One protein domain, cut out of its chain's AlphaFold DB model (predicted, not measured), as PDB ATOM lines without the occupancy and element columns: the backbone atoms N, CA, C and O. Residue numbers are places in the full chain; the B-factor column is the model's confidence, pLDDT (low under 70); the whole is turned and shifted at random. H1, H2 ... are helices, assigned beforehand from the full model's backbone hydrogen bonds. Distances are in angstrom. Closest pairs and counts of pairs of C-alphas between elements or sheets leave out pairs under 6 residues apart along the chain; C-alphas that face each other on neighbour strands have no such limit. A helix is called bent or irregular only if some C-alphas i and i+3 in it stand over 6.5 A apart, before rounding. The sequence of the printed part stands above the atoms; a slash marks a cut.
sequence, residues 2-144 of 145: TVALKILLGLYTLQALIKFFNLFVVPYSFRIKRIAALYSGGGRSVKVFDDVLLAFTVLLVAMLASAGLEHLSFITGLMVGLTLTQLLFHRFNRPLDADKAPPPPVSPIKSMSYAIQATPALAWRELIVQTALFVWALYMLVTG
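AT A GLANCE: This is residues 2 to 144 of the 145 residues of an uncharacterized protein of Nonomuraea diastatica (UniProt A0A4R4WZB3). Four long helices, H1, H3, H4 and H6, make an open, hollow frame, with the two short helices H2 and H5 side by side across one end. H1, H6 and H4 follow one another in contact, while H3 meets H1 near the other end and spreads away from it, with residues 47 to 58 standing free. The printed part has 143 residues with six named helices, H1 to H6 in order along the chain, and no named strand, an all-helix class. It is elongated, spanning 51 by 30 by 24 A, and only just compact, close to loose, with a radius of gyration of the C-alphas of 17.1 A.

IN THESE COORDINATES: H1, residues 2 to 25, begins at C-alpha 2 (34.095, -14.051, 21.192) and is 34.3 A long. H2 is residues 28 to 39. H3, residues 44 to 66, measures 33.3 A, and H4, residues 71 to 91, 30.6 A, ending at C-alpha 91 (41.811, -19.240, -14.494). H5 is residues 108 to 118. H6, residues 120 to 143, measures 32.5 A and ends at C-alpha 143 (44.151, -4.687, 17.302). H6 is irregular, with C-alphas 122 and 125 8.0 A apart, and has a kink of 52 degrees near residue 127.

HOW THE PARTS SIT: H1 and H6 touch at a shallow tilt of 27 degrees, opposite ways; their closest C-alphas, of Thr 13 and Phe 134, are 6.2 A apart. H1 touches H3 with residues 2 to 5 alone, at a steep tilt of 39 degrees, opposite ways; the closest C-alphas, of Leu 5 and Met 63, are 6.7 A apart. H2 and H3 touch only at the corner, about perpendicular at 90 degrees; the closest C-alphas are those of Leu 38 and Ser 45, 6.2 A apart. H2 and H5 touch at a shallow tilt of 18 degrees, opposite ways; the closest C-alphas, of Ile 32 and Gln 117, are 6.5 A apart. H4 touches H6 with residues 84 to 91 alone, at a shallow tilt of 23 degrees, opposite ways; the C-alphas of Leu 88 and Ala 123 come closest, at 5.6 A. H5 and H6 meet only through their link. Among the pairs that are apart are H3 and H4, and H1 and H4. Each O i to N i+4 pair is within hydrogen-bond range in H2, H3, H4 and H5; in H1 it is 19 of 20 and in H6 17 of 20.

THE WHOLE: The C-alphas of Gly 68 and Ala 98, the two farthest apart, are 51.4 A apart. The printed part has no cut. The link from H4 to H5, residues 92 to 107, is long; the other four are tight. The mean pLDDT of the printed part is 93.2, and no printed residue is under 70.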
ATOM      1  N   THR A   2      33.337 -14.935  22.099       85.25
ATOM      2  CA  THR A   2      34.095 -14.051  21.192       85.25
ATOM      3  C   THR A   2      35.592 -14.365  21.136       85.25
ATOM      4  O   THR A   2      36.149 -14.433  20.051       85.25
ATOM      5  N   VAL A   3      36.248 -14.645  22.270       90.69
ATOM      6  CA  VAL A   3      37.680 -15.023  22.289       90.69
ATOM      7  C   VAL A   3      37.940 -16.321  21.517       90.69
ATOM      8  O   VAL A   3      38.848 -16.371  20.696       90.69
ATOM      9  N   ALA A   4      37.117 -17.353  21.729       91.88
ATOM     10  CA  ALA A   4      37.238 -18.622  21.011       91.88
ATOM     11  C   ALA A   4      37.028 -18.437  19.500       91.88
ATOM     12  O   ALA A   4      37.816 -18.950  18.712       91.88
ATOM     13  N   LEU A   5      36.023 -17.644  19.100       92.69
ATOM     14  CA  LEU A   5      35.802 -17.286  17.699       92.69
ATOM     15  C   LEU A   5      37.026 -16.575  17.108       92.69
ATOM     16  O   LEU A   5      37.484 -16.957  16.036       92.69
ATOM     17  N   LYS A   6      37.597 -15.595  17.823       94.25
ATOM     18  CA  LYS A   6      38.805 -14.894  17.376       94.25
ATOM     19  C   LYS A   6      39.975 -15.856  17.180       94.25
ATOM     20  O   LYS A   6      40.601 -15.834  16.131       94.25
ATOM     21  N   ILE A   7      40.241 -16.742  18.140       94.81
ATOM     22  CA  ILE A   7      41.324 -17.730  18.023       94.81
ATOM     23  C   ILE A   7      41.102 -18.638  16.808       94.81
ATOM     24  O   ILE A   7      42.021 -18.827  16.014       94.81
ATOM     25  N   LEU A   8      39.888 -19.167  16.633       95.06
ATOM     26  CA  LEU A   8      39.562 -20.044  15.507       95.06
ATOM     27  C   LEU A   8      39.730 -19.338  14.159       95.06
ATOM     28  O   LEU A   8      40.370 -19.891  13.266       95.06
ATOM     29  N   LEU A   9      39.205 -18.117  14.023       95.38
ATOM     30  CA  LEU A   9      39.364 -17.311  12.812       95.38
ATOM     31  C   LEU A   9      40.839 -17.006  12.548       95.38
ATOM     32  O   LEU A   9      41.308 -17.225  11.437       95.38
ATOM     33  N   GLY A  10      41.591 -16.598  13.572       96.44
ATOM     34  CA  GLY A  10      43.023 -16.327  13.457       96.44
ATOM     35  C   GLY A  10      43.810 -17.543  12.967       96.44
ATOM     36  O   GLY A  10      44.549 -17.449  11.989       96.44
ATOM     37  N   LEU A  11      43.609 -18.711  13.587       96.44
ATOM     38  CA  LEU A  11      44.264 -19.956  13.175       96.44
ATOM     39  C   LEU A  11      43.866 -20.379  11.757       96.44
ATOM     40  O   LEU A  11      44.722 -20.805  10.981       96.44
ATOM     41  N   TYR A  12      42.587 -20.252  11.401       95.38
ATOM     42  CA  TYR A  12      42.101 -20.626  10.075       95.38
ATOM     43  C   TYR A  12      42.651 -19.700   8.982       95.38
ATOM     44  O   TYR A  12      43.119 -20.176   7.946       95.38
ATOM     45  N   THR A  13      42.702 -18.391   9.241       96.56
ATOM     46  CA  THR A  13      43.314 -17.410   8.339       96.56
ATOM     47  C   THR A  13      44.818 -17.645   8.181       96.56
ATOM     48  O   THR A  13      45.320 -17.650   7.057       96.56
ATOM     49  N   LEU A  14      45.541 -17.923   9.272       96.50
ATOM     50  CA  LEU A  14      46.964 -18.280   9.209       96.50
ATOM     51  C   LEU A  14      47.193 -19.556   8.392       96.50
ATOM     52  O   LEU A  14      48.086 -19.599   7.545       96.50
ATOM     53  N   GLN A  15      46.367 -20.584   8.590       95.56
ATOM     54  CA  GLN A  15      46.451 -21.821   7.817       95.56
ATOM     55  C   GLN A  15      46.228 -21.581   6.317       95.56
ATOM     56  O   GLN A  15      46.949 -22.162   5.498       95.56
ATOM     57  N   ALA A  16      45.289 -20.707   5.949       94.12
ATOM     58  CA  ALA A  16      45.037 -20.346   4.557       94.12
ATOM     59  C   ALA A  16      46.240 -19.622   3.926       94.12
ATOM     60  O   ALA A  16      46.683 -19.997   2.839       94.12
ATOM     61  N   LEU A  17      46.834 -18.657   4.640       95.69
ATOM     62  CA  LEU A  17      48.045 -17.952   4.200       95.69
ATOM     63  C   LEU A  17      49.228 -18.912   3.998       95.69
ATOM     64  O   LEU A  17      49.896 -18.867   2.964       95.69
ATOM     65  N   ILE A  18      49.443 -19.837   4.939       95.44
ATOM     66  CA  ILE A  18      50.485 -20.869   4.827       95.44
ATOM     67  C   ILE A  18      50.250 -21.744   3.589       95.44
ATOM     68  O   ILE A  18      51.194 -22.064   2.867       95.44
ATOM     69  N   LYS A  19      48.999 -22.129   3.303       91.75
ATOM     70  CA  LYS A  19      48.666 -22.900   2.095       91.75
ATOM     71  C   LYS A  19      48.975 -22.134   0.813       91.75
ATOM     72  O   LYS A  19      49.541 -22.730  -0.102       91.75
ATOM     73  N   PHE A  20      48.638 -20.847   0.747       91.88
ATOM     74  CA  PHE A  20      48.947 -20.015  -0.417       91.88
ATOM     75  C   PHE A  20      50.446 -19.912  -0.639       91.88
ATOM     76  O   PHE A  20      50.913 -20.155  -1.747       91.88
ATOM     77  N   PHE A  21      51.213 -19.660   0.418       91.44
ATOM     78  CA  PHE A  21      52.667 -19.619   0.327       91.44
ATOM     79  C   PHE A  21      53.260 -20.961  -0.133       91.44
ATOM     80  O   PHE A  21      54.069 -21.017  -1.063       91.44
ATOM     81  N   ASN A  22      52.789 -22.070   0.448       92.38
ATOM     82  CA  ASN A  22      53.229 -23.417   0.084       92.38
ATOM     83  C   ASN A  22      52.962 -23.764  -1.385       92.38
ATOM     84  O   ASN A  22      53.706 -24.558  -1.962       92.38
ATOM     85  N   LEU A  23      51.931 -23.181  -2.002       90.06
ATOM     86  CA  LEU A  23      51.626 -23.399  -3.414       90.06
ATOM     87  C   LEU A  23      52.759 -22.911  -4.336       90.06
ATOM     88  O   LEU A  23      52.984 -23.508  -5.388       90.06
ATOM     89  N   PHE A  24      53.499 -21.877  -3.925       90.19
ATOM     90  CA  PHE A  24      54.611 -21.308  -4.694       90.19
ATOM     91  C   PHE A  24      55.975 -21.857  -4.276       90.19
ATOM     92  O   PHE A  24      56.835 -22.051  -5.131       90.19
ATOM     93  N   VAL A  25      56.172 -22.145  -2.987       93.00
ATOM     94  CA  VAL A  25      57.483 -22.550  -2.453       93.00
ATOM     95  C   VAL A  25      57.739 -24.052  -2.548       93.00
ATOM     96  O   VAL A  25      58.860 -24.476  -2.823       93.00
ATOM     97  N   VAL A  26      56.720 -24.889  -2.336       94.44
ATOM     98  CA  VAL A  26      56.896 -26.350  -2.372       94.44
ATOM     99  C   VAL A  26      56.978 -26.802  -3.828       94.44
ATOM    100  O   VAL A  26      56.024 -26.531  -4.540       94.44
ATOM    101  N   PRO A  27      58.004 -27.536  -4.295       94.31
ATOM    102  CA  PRO A  27      58.126 -27.895  -5.712       94.31
ATOM    103  C   PRO A  27      56.952 -28.732  -6.244       94.31
ATOM    104  O   PRO A  27      56.378 -29.552  -5.519       94.31
ATOM    105  N   TYR A  28      56.641 -28.584  -7.538       93.81
ATOM    106  CA  TYR A  28      55.518 -29.270  -8.201       93.81
ATOM    107  C   TYR A  28      55.502 -30.783  -7.952       93.81
ATOM    108  O   TYR A  28      54.458 -31.332  -7.605       93.81
ATOM    109  N   SER A  29      56.660 -31.443  -8.039       93.81
ATOM    110  CA  SER A  29      56.795 -32.891  -7.832       93.81
ATOM    111  C   SER A  29      56.307 -33.358  -6.455       93.81
ATOM    112  O   SER A  29      55.745 -34.446  -6.337       93.81
ATOM    113  N   PHE A  30      56.458 -32.541  -5.410       95.31
ATOM    114  CA  PHE A  30      55.929 -32.843  -4.079       95.31
ATOM    115  C   PHE A  30      54.442 -32.523  -3.975       95.31
ATOM    116  O   PHE A  30      53.680 -33.312  -3.411       95.31
ATOM    117  N   ARG A  31      54.012 -31.387  -4.535       94.62
ATOM    118  CA  ARG A  31      52.600 -30.987  -4.522       94.62
ATOM    119  C   ARG A  31      51.725 -32.019  -5.232       94.62
ATOM    120  O   ARG A  31      50.718 -32.454  -4.677       94.62
ATOM    121  N   ILE A  32      52.147 -32.475  -6.411       95.00
ATOM    122  CA  ILE A  32      51.377 -33.423  -7.218       95.00
ATOM    123  C   ILE A  32      51.309 -34.810  -6.579       95.00
ATOM    124  O   ILE A  32      50.252 -35.429  -6.599       95.00
ATOM    125  N   LYS A  33      52.379 -35.266  -5.907       93.94
ATOM    126  CA  LYS A  33      52.361 -36.513  -5.123       93.94
ATOM    127  C   LYS A  33      51.339 -36.458  -3.987       93.94
ATOM    128  O   LYS A  33      50.614 -37.426  -3.780       93.94
ATOM    129  N   ARG A  34      51.239 -35.324  -3.283       92.25
ATOM    130  CA  ARG A  34      50.224 -35.123  -2.230       92.25
ATOM    131  C   ARG A  34      48.811 -35.167  -2.804       92.25
ATOM    132  O   ARG A  34      47.965 -35.866  -2.258       92.25
ATOM    133  N   ILE A  35      48.565 -34.485  -3.924       92.69
ATOM    134  CA  ILE A  35      47.266 -34.546  -4.607       92.69
ATOM    135  C   ILE A  35      46.958 -35.974  -5.074       92.69
ATOM    136  O   ILE A  35      45.862 -36.468  -4.837       92.69
ATOM    137  N   ALA A  36      47.915 -36.673  -5.684       91.50
ATOM    138  CA  ALA A  36      47.734 -38.059  -6.106       91.50
ATOM    139  C   ALA A  36      47.361 -38.976  -4.928       91.50
ATOM    140  O   ALA A  36      46.438 -39.778  -5.056       91.50
ATOM    141  N   ALA A  37      48.004 -38.803  -3.769       90.25
ATOM    142  CA  ALA A  37      47.690 -39.549  -2.552       90.25
ATOM    143  C   ALA A  37      46.285 -39.247  -1.999       90.25
ATOM    144  O   ALA A  37      45.611 -40.157  -1.528       90.25
ATOM    145  N   LEU A  38      45.796 -38.005  -2.094       88.81
ATOM    146  CA  LEU A  38      44.424 -37.666  -1.679       88.81
ATOM    147  C   LEU A  38      43.359 -38.402  -2.509       88.81
ATOM    148  O   LEU A  38      42.280 -38.716  -2.001       88.81
ATOM    149  N   TYR A  39      43.666 -38.697  -3.774       89.06
ATOM    150  CA  TYR A  39      42.751 -39.364  -4.699       89.06
ATOM    151  C   TYR A  39      42.973 -40.881  -4.835       89.06
ATOM    152  O   TYR A  39      42.130 -41.540  -5.443       89.06
ATOM    153  N   SER A  40      44.043 -41.459  -4.272       84.25
ATOM    154  CA  SER A  40      44.385 -42.883  -4.454       84.25
ATOM    155  C   SER A  40      43.366 -43.854  -3.836       84.25
ATOM    156  O   SER A  40      43.212 -44.966  -4.324       84.25
ATOM    157  N   GLY A  41      42.604 -43.420  -2.825       78.06
ATOM    158  CA  GLY A  41      41.522 -44.186  -2.183       78.06
ATOM    159  C   GLY A  41      40.117 -43.887  -2.725       78.06
ATOM    160  O   GLY A  41      39.171 -43.785  -1.945       78.06
ATOM    161  N   GLY A  42      39.975 -43.626  -4.030       75.38
ATOM    162  CA  GLY A  42      38.683 -43.279  -4.646       75.38
ATOM    163  C   GLY A  42      38.126 -41.915  -4.210       75.38
ATOM    164  O   GLY A  42      36.929 -41.660  -4.325       75.38
ATOM    165  N   GLY A  43      38.981 -41.041  -3.668       78.06
ATOM    166  CA  GLY A  43      38.604 -39.707  -3.196       78.06
ATOM    167  C   GLY A  43      37.816 -39.672  -1.880       78.06
ATOM    168  O   GLY A  43      37.312 -38.611  -1.519       78.06
ATOM    169  N   ARG A  44      37.713 -40.784  -1.131       84.12
ATOM    170  CA  ARG A  44      37.013 -40.814   0.173       84.12
ATOM    171  C   ARG A  44      37.569 -39.783   1.159       84.12
ATOM    172  O   ARG A  44      36.792 -39.115   1.830       84.12
ATOM    173  N   SER A  45      38.891 -39.624   1.208       83.56
ATOM    174  CA  SER A  45      39.551 -38.643   2.079       83.56
ATOM    175  C   SER A  45      39.151 -37.206   1.749       83.56
ATOM    176  O   SER A  45      39.000 -36.401   2.660       83.56
ATOM    177  N   VAL A  46      38.944 -36.897   0.464       86.25
ATOM    178  CA  VAL A  46      38.481 -35.574   0.022       86.25
ATOM    179  C   VAL A  46      37.051 -35.335   0.497       86.25
ATOM    180  O   VAL A  46      36.797 -34.323   1.129       86.25
ATOM    181  N   LYS A  47      36.150 -36.310   0.315       88.12
ATOM    182  CA  LYS A  47      34.752 -36.193   0.768       88.12
ATOM    183  C   LYS A  47      34.631 -35.949   2.272       88.12
ATOM    184  O   LYS A  47      33.951 -35.026   2.688       88.12
ATOM    185  N   VAL A  48      35.334 -36.745   3.081       91.06
ATOM    186  CA  VAL A  48      35.319 -36.577   4.546       91.06
ATOM    187  C   VAL A  48      35.869 -35.207   4.938       91.06
ATOM    188  O   VAL A  48      35.339 -34.559   5.834       91.06
ATOM    189  N   PHE A  49      36.932 -34.757   4.272       90.00
ATOM    190  CA  PHE A  49      37.490 -33.436   4.515       90.00
ATOM    191  C   PHE A  49      36.499 -32.317   4.158       90.00
ATOM    192  O   PHE A  49      36.359 -31.377   4.939       90.00
ATOM    193  N   ASP A  50      35.781 -32.442   3.041       92.38
ATOM    194  CA  ASP A  50      34.750 -31.489   2.619       92.38
ATOM    195  C   ASP A  50      33.589 -31.434   3.628       92.38
ATOM    196  O   ASP A  50      33.183 -30.343   4.027       92.38
ATOM    197  N   ASP A  51      33.121 -32.586   4.121       96.31
ATOM    198  CA  ASP A  51      32.071 -32.660   5.147       96.31
ATOM    199  C   ASP A  51      32.511 -31.993   6.462       96.31
ATOM    200  O   ASP A  51      31.757 -31.232   7.077       96.31
ATOM    201  N   VAL A  52      33.760 -32.227   6.885       96.06
ATOM    202  CA  VAL A  52      34.340 -31.590   8.079       96.06
ATOM    203  C   VAL A  52      34.458 -30.079   7.891       96.06
ATOM    204  O   VAL A  52      34.109 -29.323   8.801       96.06
ATOM    205  N   LEU A  53      34.921 -29.612   6.728       95.00
ATOM    206  CA  LEU A  53      35.005 -28.181   6.430       95.00
ATOM    207  C   LEU A  53      33.630 -27.517   6.379       95.00
ATOM    208  O   LEU A  53      33.487 -26.382   6.842       95.00
ATOM    209  N   LEU A  54      32.619 -28.209   5.854       97.38
ATOM    210  CA  LEU A  54      31.247 -27.722   5.844       97.38
ATOM    211  C   LEU A  54      30.725 -27.560   7.275       97.38
ATOM    212  O   LEU A  54      30.273 -26.474   7.639       97.38
ATOM    213  N   ALA A  55      30.856 -28.598   8.105       97.75
ATOM    214  CA  ALA A  55      30.453 -28.547   9.509       97.75
ATOM    215  C   ALA A  55      31.186 -27.429  10.273       97.75
ATOM    216  O   ALA A  55      30.565 -26.665  11.014       97.75
ATOM    217  N   PHE A  56      32.493 -27.282  10.044       96.56
ATOM    218  CA  PHE A  56      33.297 -26.211  10.629       96.56
ATOM    219  C   PHE A  56      32.824 -24.819  10.188       96.56
ATOM    220  O   PHE A  56      32.710 -23.915  11.013       96.56
ATOM    221  N   THR A  57      32.485 -24.640   8.910       95.75
ATOM    222  CA  THR A  57      31.973 -23.364   8.383       95.75
ATOM    223  C   THR A  57      30.618 -23.007   8.997       95.75
ATOM    224  O   THR A  57      30.427 -21.870   9.428       95.75
ATOM    225  N   VAL A  58      29.701 -23.973   9.109       97.56
ATOM    226  CA  VAL A  58      28.403 -23.783   9.784       97.56
ATOM    227  C   VAL A  58      28.605 -23.373  11.244       97.56
ATOM    228  O   VAL A  58      27.961 -22.433  11.711       97.56
ATOM    229  N   LEU A  59      29.540 -24.020  11.948       96.69
ATOM    230  CA  LEU A  59      29.890 -23.666  13.323       96.69
ATOM    231  C   LEU A  59      30.409 -22.223  13.429       96.69
ATOM    232  O   LEU A  59      29.955 -21.483  14.299       96.69
ATOM    233  N   LEU A  60      31.317 -21.797  12.542       95.62
ATOM    234  CA  LEU A  60      31.832 -20.422  12.537       95.62
ATOM    235  C   LEU A  60      30.719 -19.391  12.322       95.62
ATOM    236  O   LEU A  60      30.689 -18.377  13.018       95.62
ATOM    237  N   VAL A  61      29.793 -19.652  11.395       96.31
ATOM    238  CA  VAL A  61      28.652 -18.760  11.134       96.31
ATOM    239  C   VAL A  61      27.724 -18.691  12.346       96.31
ATOM    240  O   VAL A  61      27.331 -17.595  12.737       96.31
ATOM    241  N   ALA A  62      27.422 -19.823  12.989       96.44
ATOM    242  CA  ALA A  62      26.613 -19.843  14.208       96.44
ATOM    243  C   ALA A  62      27.279 -19.042  15.341       96.44
ATOM    244  O   ALA A  62      26.634 -18.204  15.970       96.44
ATOM    245  N   MET A  63      28.586 -19.229  15.551       95.75
ATOM    246  CA  MET A  63      29.354 -18.470  16.542       95.75
ATOM    247  C   MET A  63      29.377 -16.967  16.235       95.75
ATOM    248  O   MET A  63      29.261 -16.163  17.160       95.75
ATOM    249  N   LEU A  64      29.518 -16.583  14.961       95.00
ATOM    250  CA  LEU A  64      29.474 -15.187  14.525       95.00
ATOM    251  C   LEU A  64      28.089 -14.570  14.753       95.00
ATOM    252  O   LEU A  64      27.996 -13.473  15.296       95.00
ATOM    253  N   ALA A  65      27.019 -15.288  14.401       94.25
ATOM    254  CA  ALA A  65      25.644 -14.857  14.638       94.25
ATOM    255  C   ALA A  65      25.392 -14.601  16.129       94.25
ATOM    256  O   ALA A  65      24.887 -13.543  16.501       94.25
ATOM    257  N   SER A  66      25.829 -15.518  16.997       95.06
ATOM    258  CA  SER A  66      25.715 -15.353  18.448       95.06
ATOM    259  C   SER A  66      26.598 -14.226  19.011       95.06
ATOM    260  O   SER A  66      26.347 -13.756  20.118       95.06
ATOM    261  N   ALA A  67      27.631 -13.785  18.284       92.88
ATOM    262  CA  ALA A  67      28.526 -12.697  18.683       92.88
ATOM    263  C   ALA A  67      28.062 -11.300  18.223       92.88
ATOM    264  O   ALA A  67      28.749 -10.325  18.523       92.88
ATOM    265  N   GLY A  68      26.918 -11.190  17.534       92.88
ATOM    266  CA  GLY A  68      26.388  -9.919  17.027       92.88
ATOM    267  C   GLY A  68      26.816  -9.637  15.587       92.88
ATOM    268  O   GLY A  68      27.536  -8.680  15.318       92.88
ATOM    269  N   LEU A  69      26.381 -10.495  14.664       93.50
ATOM    270  CA  LEU A  69      26.665 -10.377  13.233       93.50
ATOM    271  C   LEU A  69      26.126  -9.059  12.654       93.50
ATOM    272  O   LEU A  69      24.939  -8.759  12.755       93.50
ATOM    273  N   GLU A  70      27.002  -8.310  11.983       95.88
ATOM    274  CA  GLU A  70      26.638  -7.120  11.214       95.88
ATOM    275  C   GLU A  70      26.341  -7.527   9.760       95.88
ATOM    276  O   GLU A  70      27.175  -8.124   9.074       95.88
ATOM    277  N   HIS A  71      25.112  -7.264   9.312       94.94
ATOM    278  CA  HIS A  71      24.567  -7.796   8.064       94.94
ATOM    279  C   HIS A  71      25.288  -7.315   6.798       94.94
ATOM    280  O   HIS A  71      25.488  -8.128   5.895       94.94
ATOM    281  N   LEU A  72      25.704  -6.046   6.714       97.44
ATOM    282  CA  LEU A  72      26.384  -5.525   5.525       97.44
ATOM    283  C   LEU A  72      27.752  -6.186   5.360       97.44
ATOM    284  O   LEU A  72      28.035  -6.761   4.312       97.44
ATOM    285  N   SER A  73      28.557  -6.201   6.419       93.88
ATOM    286  CA  SER A  73      29.876  -6.837   6.454       93.88
ATOM    287  C   SER A  73      29.788  -8.329   6.144       93.88
ATOM    288  O   SER A  73      30.603  -8.859   5.387       93.88
ATOM    289  N   PHE A  74      28.770  -9.009   6.678       95.94
ATOM    290  CA  PHE A  74      28.532 -10.422   6.406       95.94
ATOM    291  C   PHE A  74      28.185 -10.681   4.935       95.94
ATOM    292  O   PHE A  74      28.838 -11.501   4.289       95.94
ATOM    293  N   ILE A  75      27.201  -9.964   4.381       97.56
ATOM    294  CA  ILE A  75      26.773 -10.130   2.985       97.56
ATOM    295  C   ILE A  75      27.915  -9.771   2.029       97.56
ATOM    296  O   ILE A  75      28.205 -10.531   1.105       97.56
ATOM    297  N   THR A  76      28.613  -8.657   2.262       97.56
ATOM    298  CA  THR A  76      29.776  -8.264   1.459       97.56
ATOM    299  C   THR A  76      30.873  -9.325   1.525       97.56
ATOM    300  O   THR A  76      31.381  -9.729   0.480       97.56
ATOM    301  N   GLY A  77      31.201  -9.834   2.717       95.88
ATOM    302  CA  GLY A  77      32.189 -10.899   2.894       95.88
ATOM    303  C   GLY A  77      31.835 -12.176   2.127       95.88
ATOM    304  O   GLY A  77      32.692 -12.731   1.434       95.88
ATOM    305  N   LEU A  78      30.568 -12.606   2.179       96.31
ATOM    306  CA  LEU A  78      30.070 -13.747   1.405       96.31
ATOM    307  C   LEU A  78      30.238 -13.527  -0.103       96.31
ATOM    308  O   LEU A  78      30.810 -14.375  -0.789       96.31
ATOM    309  N   MET A  79      29.791 -12.379  -0.617       98.19
ATOM    310  CA  MET A  79      29.865 -12.065  -2.047       98.19
ATOM    311  C   MET A  79      31.309 -11.972  -2.542       98.19
ATOM    312  O   MET A  79      31.625 -12.491  -3.614       98.19
ATOM    313  N   VAL A  80      32.206 -11.370  -1.756       97.50
ATOM    314  CA  VAL A  80      33.640 -11.301  -2.068       97.50
ATOM    315  C   VAL A  80      34.251 -12.703  -2.096       97.50
ATOM    316  O   VAL A  80      34.924 -13.050  -3.067       97.50
ATOM    317  N   GLY A  81      33.985 -13.534  -1.083       95.06
ATOM    318  CA  GLY A  81      34.513 -14.898  -0.998       95.06
ATOM    319  C   GLY A  81      34.060 -15.794  -2.155       95.06
ATOM    320  O   GLY A  81      34.889 -16.459  -2.784       95.06
ATOM    321  N   LEU A  82      32.764 -15.768  -2.483       96.50
ATOM    322  CA  LEU A  82      32.192 -16.494  -3.621       96.50
ATOM    323  C   LEU A  82      32.820 -16.039  -4.944       96.50
ATOM    324  O   LEU A  82      33.277 -16.864  -5.737       96.50
ATOM    325  N   THR A  83      32.904 -14.724  -5.153       97.56
ATOM    326  CA  THR A  83      33.415 -14.145  -6.400       97.56
ATOM    327  C   THR A  83      34.897 -14.448  -6.604       97.56
ATOM    328  O   THR A  83      35.284 -14.894  -7.684       97.56
ATOM    329  N   LEU A  84      35.737 -14.266  -5.578       96.56
ATOM    330  CA  LEU A  84      37.170 -14.576  -5.664       96.56
ATOM    331  C   LEU A  84      37.409 -16.060  -5.958       96.56
ATOM    332  O   LEU A  84      38.254 -16.393  -6.788       96.56
ATOM    333  N   THR A  85      36.626 -16.944  -5.335       93.56
ATOM    334  CA  THR A  85      36.694 -18.390  -5.582       93.56
ATOM    335  C   THR A  85      36.338 -18.722  -7.033       93.56
ATOM    336  O   THR A  85      37.079 -19.445  -7.702       93.56
ATOM    337  N   GLN A  86      35.248 -18.155  -7.559       95.44
ATOM    338  CA  GLN A  86      34.839 -18.339  -8.954       95.44
ATOM    339  C   GLN A  86      35.903 -17.836  -9.939       95.44
ATOM    340  O   GLN A  86      36.274 -18.552 -10.870       95.44
ATOM    341  N   LEU A  87      36.413 -16.616  -9.730       96.12
ATOM    342  CA  LEU A  87      37.456 -16.034 -10.575       96.12
ATOM    343  C   LEU A  87      38.710 -16.910 -10.587       96.12
ATOM    344  O   LEU A  87      39.243 -17.176 -11.664       96.12
ATOM    345  N   LEU A  88      39.128 -17.411  -9.420       93.44
ATOM    346  CA  LEU A  88      40.264 -18.317  -9.291       93.44
ATOM    347  C   LEU A  88      40.050 -19.592 -10.111       93.44
ATOM    348  O   LEU A  88      40.906 -19.931 -10.925       93.44
ATOM    349  N   PHE A  89      38.905 -20.268  -9.975       92.19
ATOM    350  CA  PHE A  89      38.626 -21.492 -10.734       92.19
ATOM    351  C   PHE A  89      38.595 -21.263 -12.249       92.19
ATOM    352  O   PHE A  89      39.132 -22.074 -13.006       92.19
ATOM    353  N   HIS A  90      38.040 -20.140 -12.709       94.00
ATOM    354  CA  HIS A  90      38.004 -19.808 -14.136       94.00
ATOM    355  C   HIS A  90      39.396 -19.662 -14.762       94.00
ATOM    356  O   HIS A  90      39.557 -19.916 -15.958       94.00
ATOM    357  N   ARG A  91      40.430 -19.311 -13.983       94.12
ATOM    358  CA  ARG A  91      41.811 -19.240 -14.494       94.12
ATOM    359  C   ARG A  91      42.355 -20.593 -14.939       94.12
ATOM    360  O   ARG A  91      43.194 -20.634 -15.840       94.12
ATOM    361  N   PHE A  92      41.869 -21.674 -14.338       94.31
ATOM    362  CA  PHE A  92      42.380 -23.030 -14.527       94.31
ATOM    363  C   PHE A  92      41.546 -23.876 -15.494       94.31
ATOM    364  O   PHE A  92      41.820 -25.062 -15.658       94.31
ATOM    365  N   ASN A  93      40.573 -23.280 -16.187       89.88
ATOM    366  CA  ASN A  93      39.846 -23.945 -17.267       89.88
ATOM    367  C   ASN A  93      40.681 -23.976 -18.561       89.88
ATOM    368  O   ASN A  93      40.347 -23.334 -19.557       89.88
ATOM    369  N   ARG A  94      41.832 -24.649 -18.517       87.88
ATOM    370  CA  ARG A  94      42.747 -24.807 -19.651       87.88
ATOM    371  C   ARG A  94      43.163 -26.274 -19.772       87.88
ATOM    372  O   ARG A  94      43.297 -26.933 -18.740       87.88
ATOM    373  N   PRO A  95      43.392 -26.786 -20.993       88.06
ATOM    374  CA  PRO A  95      43.956 -28.117 -21.180       88.06
ATOM    375  C   PRO A  95      45.302 -28.256 -20.462       88.06
ATOM    376  O   PRO A  95      46.091 -27.311 -20.419       88.06
ATOM    377  N   LEU A  96      45.548 -29.439 -19.903       91.62
ATOM    378  CA  LEU A  96      46.824 -29.801 -19.297       91.62
ATOM    379  C   LEU A  96      47.700 -30.549 -20.297       91.62
ATOM    380  O   LEU A  96      47.195 -31.354 -21.080       91.62
ATOM    381  N   ASP A  97      49.010 -30.324 -20.202       92.31
ATOM    382  CA  ASP A  97      50.007 -31.152 -20.880       92.31
ATOM    383  C   ASP A  97      49.857 -32.621 -20.443       92.31
ATOM    384  O   ASP A  97      49.477 -32.909 -19.301       92.31
ATOM    385  N   ALA A  98      50.165 -33.561 -21.340       90.31
ATOM    386  CA  ALA A  98      49.946 -34.990 -21.102       90.31
ATOM    387  C   ALA A  98      50.693 -35.521 -19.862       90.31
ATOM    388  O   ALA A  98      50.171 -36.377 -19.150       90.31
ATOM    389  N   ASP A  99      51.877 -34.983 -19.560       91.31
ATOM    390  CA  ASP A  99      52.701 -35.330 -18.394       91.31
ATOM    391  C   ASP A  99      52.178 -34.738 -17.070       91.31
ATOM    392  O   ASP A  99      52.593 -35.152 -15.985       91.31
ATOM    393  N   LYS A 100      51.248 -33.778 -17.142       93.50
ATOM    394  CA  LYS A 100      50.619 -33.121 -15.985       93.50
ATOM    395  C   LYS A 100      49.149 -33.490 -15.821       93.50
ATOM    396  O   LYS A 100      48.529 -33.066 -14.847       93.50
ATOM    397  N   ALA A 101      48.583 -34.260 -16.745       93.12
ATOM    398  CA  ALA A 101      47.214 -34.731 -16.652       93.12
ATOM    399  C   ALA A 101      47.055 -35.754 -15.506       93.12
ATOM    400  O   ALA A 101      47.957 -36.556 -15.246       93.12
ATOM    401  N   PRO A 102      45.912 -35.761 -14.796       93.00
ATOM    402  CA  PRO A 102      45.650 -36.776 -13.787       93.00
ATOM    403  C   PRO A 102      45.525 -38.170 -14.416       93.00
ATOM    404  O   PRO A 102      44.889 -38.311 -15.462       93.00
ATOM    405  N   PRO A 103      46.021 -39.230 -13.750       90.69
ATOM    406  CA  PRO A 103      45.788 -40.590 -14.214       90.69
ATOM    407  C   PRO A 103      44.294 -40.948 -14.114       90.69
ATOM    408  O   PRO A 103      43.610 -40.448 -13.205       90.69
ATOM    409  N   PRO A 104      43.773 -41.834 -14.980       88.94
ATOM    410  CA  PRO A 104      42.412 -42.351 -14.862       88.94
ATOM    411  C   PRO A 104      42.132 -43.017 -13.497       88.94
ATOM    412  O   PRO A 104      43.052 -43.563 -12.885       88.94
ATOM    413  N   PRO A 105      40.879 -42.991 -13.001       89.75
ATOM    414  CA  PRO A 105      39.740 -42.258 -13.551       89.75
ATOM    415  C   PRO A 105      39.888 -40.744 -13.338       89.75
ATOM    416  O   PRO A 105      40.365 -40.277 -12.294       89.75
ATOM    417  N   VAL A 106      39.478 -39.980 -14.350       89.25
ATOM    418  CA  VAL A 106      39.538 -38.517 -14.355       89.25
ATOM    419  C   VAL A 106      38.163 -37.968 -13.993       89.25
ATOM    420  O   VAL A 106      37.179 -38.257 -14.666       89.25
ATOM    421  N   SER A 107      38.094 -37.176 -12.925       89.94
ATOM    422  CA  SER A 107      36.900 -36.420 -12.541       89.94
ATOM    423  C   SER A 107      37.171 -34.918 -12.658       89.94
ATOM    424  O   SER A 107      38.330 -34.511 -12.525       89.94
ATOM    425  N   PRO A 108      36.140 -34.070 -12.841       89.88
ATOM    426  CA  PRO A 108      36.332 -32.625 -12.977       89.88
ATOM    427  C   PRO A 108      37.142 -32.003 -11.831       89.88
ATOM    428  O   PRO A 108      38.082 -31.248 -12.073       89.88
ATOM    429  N   ILE A 109      36.852 -32.382 -10.580       89.19
ATOM    430  CA  ILE A 109      37.561 -31.856  -9.402       89.19
ATOM    431  C   ILE A 109      39.023 -32.325  -9.330       89.19
ATOM    432  O   ILE A 109      39.902 -31.565  -8.917       89.19
ATOM    433  N   LYS A 110      39.311 -33.554  -9.781       91.75
ATOM    434  CA  LYS A 110      40.678 -34.081  -9.858       91.75
ATOM    435  C   LYS A 110      41.469 -33.342 -10.937       91.75
ATOM    436  O   LYS A 110      42.580 -32.902 -10.660       91.75
ATOM    437  N   SER A 111      40.884 -33.133 -12.117       93.12
ATOM    438  CA  SER A 111      41.488 -32.324 -13.186       93.12
ATOM    439  C   SER A 111      41.787 -30.906 -12.723       93.12
ATOM    440  O   SER A 111      42.903 -30.429 -12.906       93.12
ATOM    441  N   MET A 112      40.830 -30.265 -12.051       93.19
ATOM    442  CA  MET A 112      41.007 -28.920 -11.508       93.19
ATOM    443  C   MET A 112      42.141 -28.864 -10.476       93.19
ATOM    444  O   MET A 112      43.004 -27.992 -10.541       93.19
ATOM    445  N   SER A 113      42.195 -29.836  -9.561       93.19
ATOM    446  CA  SER A 113      43.271 -29.928  -8.567       93.19
ATOM    447  C   SER A 113      44.645 -30.047  -9.227       93.19
ATOM    448  O   SER A 113      45.577 -29.357  -8.820       93.19
ATOM    449  N   TYR A 114      44.772 -30.881 -10.265       95.12
ATOM    450  CA  TYR A 114      46.012 -31.017 -11.036       95.12
ATOM    451  C   TYR A 114      46.360 -29.716 -11.777       95.12
ATOM    452  O   TYR A 114      47.511 -29.284 -11.721       95.12
ATOM    453  N   ALA A 115      45.374 -29.036 -12.374       95.44
ATOM    454  CA  ALA A 115      45.571 -27.762 -13.066       95.44
ATOM    455  C   ALA A 115      46.117 -26.664 -12.147       95.44
ATOM    456  O   ALA A 115      47.084 -25.981 -12.499       95.44
ATOM    457  N   ILE A 116      45.566 -26.559 -10.936       94.94
ATOM    458  CA  ILE A 116      46.041 -25.623  -9.912       94.94
ATOM    459  C   ILE A 116      47.492 -25.925  -9.521       94.94
ATOM    460  O   ILE A 116      48.302 -25.006  -9.403       94.94
ATOM    461  N   GLN A 117      47.850 -27.204  -9.338       95.00
ATOM    462  CA  GLN A 117      49.222 -27.565  -8.966       95.00
ATOM    463  C   GLN A 117      50.229 -27.344 -10.095       95.00
ATOM    464  O   GLN A 117      51.370 -26.978  -9.802       95.00
ATOM    465  N   ALA A 118      49.830 -27.584 -11.345       94.94
ATOM    466  CA  ALA A 118      50.686 -27.480 -12.522       94.94
ATOM    467  C   ALA A 118      51.143 -26.041 -12.783       94.94
ATOM    468  O   ALA A 118      52.330 -25.810 -13.017       94.94
ATOM    469  N   THR A 119      50.224 -25.074 -12.686       93.56
ATOM    470  CA  THR A 119      50.510 -23.676 -13.048       93.56
ATOM    471  C   THR A 119      49.887 -22.693 -12.048       93.56
ATOM    472  O   THR A 119      49.060 -21.861 -12.430       93.56
ATOM    473  N   PRO A 120      50.284 -22.726 -10.760       92.94
ATOM    474  CA  PRO A 120      49.643 -21.932  -9.706       92.94
ATOM    475  C   PRO A 120      49.721 -20.421  -9.945       92.94
ATOM    476  O   PRO A 120      48.855 -19.669  -9.499       92.94
ATOM    477  N   ALA A 121      50.724 -19.980 -10.710       93.06
ATOM    478  CA  ALA A 121      50.894 -18.593 -11.110       93.06
ATOM    479  C   ALA A 121      49.678 -18.018 -11.852       93.06
ATOM    480  O   ALA A 121      49.510 -16.811 -11.834       93.06
ATOM    481  N   LEU A 122      48.797 -18.824 -12.460       93.88
ATOM    482  CA  LEU A 122      47.600 -18.304 -13.136       93.88
ATOM    483  C   LEU A 122      46.622 -17.576 -12.198       93.88
ATOM    484  O   LEU A 122      45.879 -16.720 -12.673       93.88
ATOM    485  N   ALA A 123      46.645 -17.880 -10.898       92.56
ATOM    486  CA  ALA A 123      45.777 -17.276  -9.884       92.56
ATOM    487  C   ALA A 123      46.447 -16.145  -9.086       92.56
ATOM    488  O   ALA A 123      45.962 -15.763  -8.022       92.56
ATOM    489  N   TRP A 124      47.590 -15.623  -9.548       92.62
ATOM    490  CA  TRP A 124      48.382 -14.659  -8.778       92.62
ATOM    491  C   TRP A 124      47.584 -13.418  -8.350       92.62
ATOM    492  O   TRP A 124      47.760 -12.937  -7.235       92.62
ATOM    493  N   ARG A 125      46.679 -12.916  -9.203       94.69
ATOM    494  CA  ARG A 125      45.875 -11.715  -8.919       94.69
ATOM    495  C   ARG A 125      44.910 -11.966  -7.772       94.69
ATOM    496  O   ARG A 125      44.875 -11.206  -6.810       94.69
ATOM    497  N   GLU A 126      44.151 -13.049  -7.880       94.75
ATOM    498  CA  GLU A 126      43.148 -13.442  -6.900       94.75
ATOM    499  C   GLU A 126      43.817 -13.779  -5.554       94.75
ATOM    500  O   GLU A 126      43.340 -13.352  -4.503       94.75
ATOM    501  N   LEU A 127      44.984 -14.434  -5.587       93.69
ATOM    502  CA  LEU A 127      45.762 -14.756  -4.390       93.69
ATOM    503  C   LEU A 127      46.366 -13.521  -3.709       93.69
ATOM    504  O   LEU A 127      46.391 -13.484  -2.481       93.69
ATOM    505  N   ILE A 128      46.808 -12.498  -4.452       95.44
ATOM    506  CA  ILE A 128      47.261 -11.227  -3.857       95.44
ATOM    507  C   ILE A 128      46.105 -10.537  -3.134       95.44
ATOM    508  O   ILE A 128      46.258 -10.156  -1.974       95.44
ATOM    509  N   VAL A 129      44.945 -10.412  -3.789       97.06
ATOM    510  CA  VAL A 129      43.762  -9.782  -3.182       97.06
ATOM    511  C   VAL A 129      43.349 -10.535  -1.919       97.06
ATOM    512  O   VAL A 129      43.173  -9.928  -0.866       97.06
ATOM    513  N   GLN A 130      43.261 -11.864  -1.989       95.56
ATOM    514  CA  GLN A 130      42.868 -12.681  -0.844       95.56
ATOM    515  C   GLN A 130      43.897 -12.628   0.295       95.56
ATOM    516  O   GLN A 130      43.518 -12.561   1.462       95.56
ATOM    517  N   THR A 131      45.191 -12.583  -0.030       96.00
ATOM    518  CA  THR A 131      46.268 -12.404   0.957       96.00
ATOM    519  C   THR A 131      46.159 -11.053   1.655       96.00
ATOM    520  O   THR A 131      46.221 -11.006   2.881       96.00
ATOM    521  N   ALA A 132      45.946  -9.965   0.910       97.69
ATOM    522  CA  ALA A 132      45.783  -8.633   1.487       97.69
ATOM    523  C   ALA A 132      44.574  -8.573   2.436       97.69
ATOM    524  O   ALA A 132      44.697  -8.074   3.553       97.69
ATOM    525  N   LEU A 133      43.438  -9.157   2.034       97.12
ATOM    526  CA  LEU A 133      42.240  -9.252   2.874       97.12
ATOM    527  C   LEU A 133      42.482 -10.078   4.143       97.12
ATOM    528  O   LEU A 133      42.040  -9.687   5.218       97.12
ATOM    529  N   PHE A 134      43.203 -11.197   4.048       96.88
ATOM    530  CA  PHE A 134      43.542 -12.022   5.209       96.88
ATOM    531  C   PHE A 134      44.514 -11.336   6.168       96.88
ATOM    532  O   PHE A 134      44.309 -11.402   7.378       96.88
ATOM    533  N   VAL A 135      45.536 -10.647   5.658       96.88
ATOM    534  CA  VAL A 135      46.461  -9.860   6.488       96.88
ATOM    535  C   VAL A 135      45.717  -8.722   7.182       96.88
ATOM    536  O   VAL A 135      45.878  -8.538   8.386       96.88
ATOM    537  N   TRP A 136      44.850  -8.010   6.458       96.88
ATOM    538  CA  TRP A 136      43.999  -6.973   7.036       96.88
ATOM    539  C   TRP A 136      43.066  -7.537   8.114       96.88
ATOM    540  O   TRP A 136      42.991  -6.995   9.213       96.88
ATOM    541  N   ALA A 137      42.398  -8.661   7.845       94.75
ATOM    542  CA  ALA A 137      41.520  -9.309   8.813       94.75
ATOM    543  C   ALA A 137      42.276  -9.728  10.084       94.75
ATOM    544  O   ALA A 137      41.772  -9.514  11.182       94.75
ATOM    545  N   LEU A 138      43.493 -10.272   9.957       95.62
ATOM    546  CA  LEU A 138      44.349 -10.595  11.104       95.62
ATOM    547  C   LEU A 138      44.755  -9.348  11.890       95.62
ATOM    548  O   LEU A 138      44.729  -9.383  13.118       95.62
ATOM    549  N   TYR A 139      45.100  -8.256  11.203       95.62
ATOM    550  CA  TYR A 139      45.401  -6.980  11.846       95.62
ATOM    551  C   TYR A 139      44.217  -6.508  12.699       95.62
ATOM    552  O   TYR A 139      44.378  -6.361  13.908       95.62
ATOM    553  N   MET A 140      43.020  -6.403  12.112       93.94
ATOM    554  CA  MET A 140      41.791  -6.002  12.818       93.94
ATOM    555  C   MET A 140      41.488  -6.928  14.006       93.94
ATOM    556  O   MET A 140      41.137  -6.483  15.098       93.94
ATOM    557  N   LEU A 141      41.689  -8.238  13.830       92.81
ATOM    558  CA  LEU A 141      41.458  -9.237  14.870       92.81
ATOM    559  C   LEU A 141      42.366  -9.045  16.095       92.81
ATOM    560  O   LEU A 141      41.908  -9.228  17.229       92.81
ATOM    561  N   VAL A 142      43.636  -8.697  15.856       91.38
ATOM    562  CA  VAL A 142      44.668  -8.482  16.880       91.38
ATOM    563  C   VAL A 142      44.520  -7.114  17.543       91.38
ATOM    564  O   VAL A 142      44.626  -7.027  18.764       91.38
ATOM    565  N   THR A 143      44.257  -6.057  16.771       91.94
ATOM    566  CA  THR A 143      44.151  -4.687  17.302       91.94
ATOM    567  C   THR A 143      42.775  -4.366  17.877       91.94
ATOM    568  O   THR A 143      42.645  -3.398  18.620       91.94
ATOM    569  N   GLY A 144      41.751  -5.161  17.550       78.88
ATOM    570  CA  GLY A 144      40.366  -4.884  17.929       78.88
ATOM    571  C   GLY A 144      39.777  -3.652  17.238       78.88
ATOM    572  O   GLY A 144      38.830  -3.082  17.775       78.88
TER     573      GLY A 144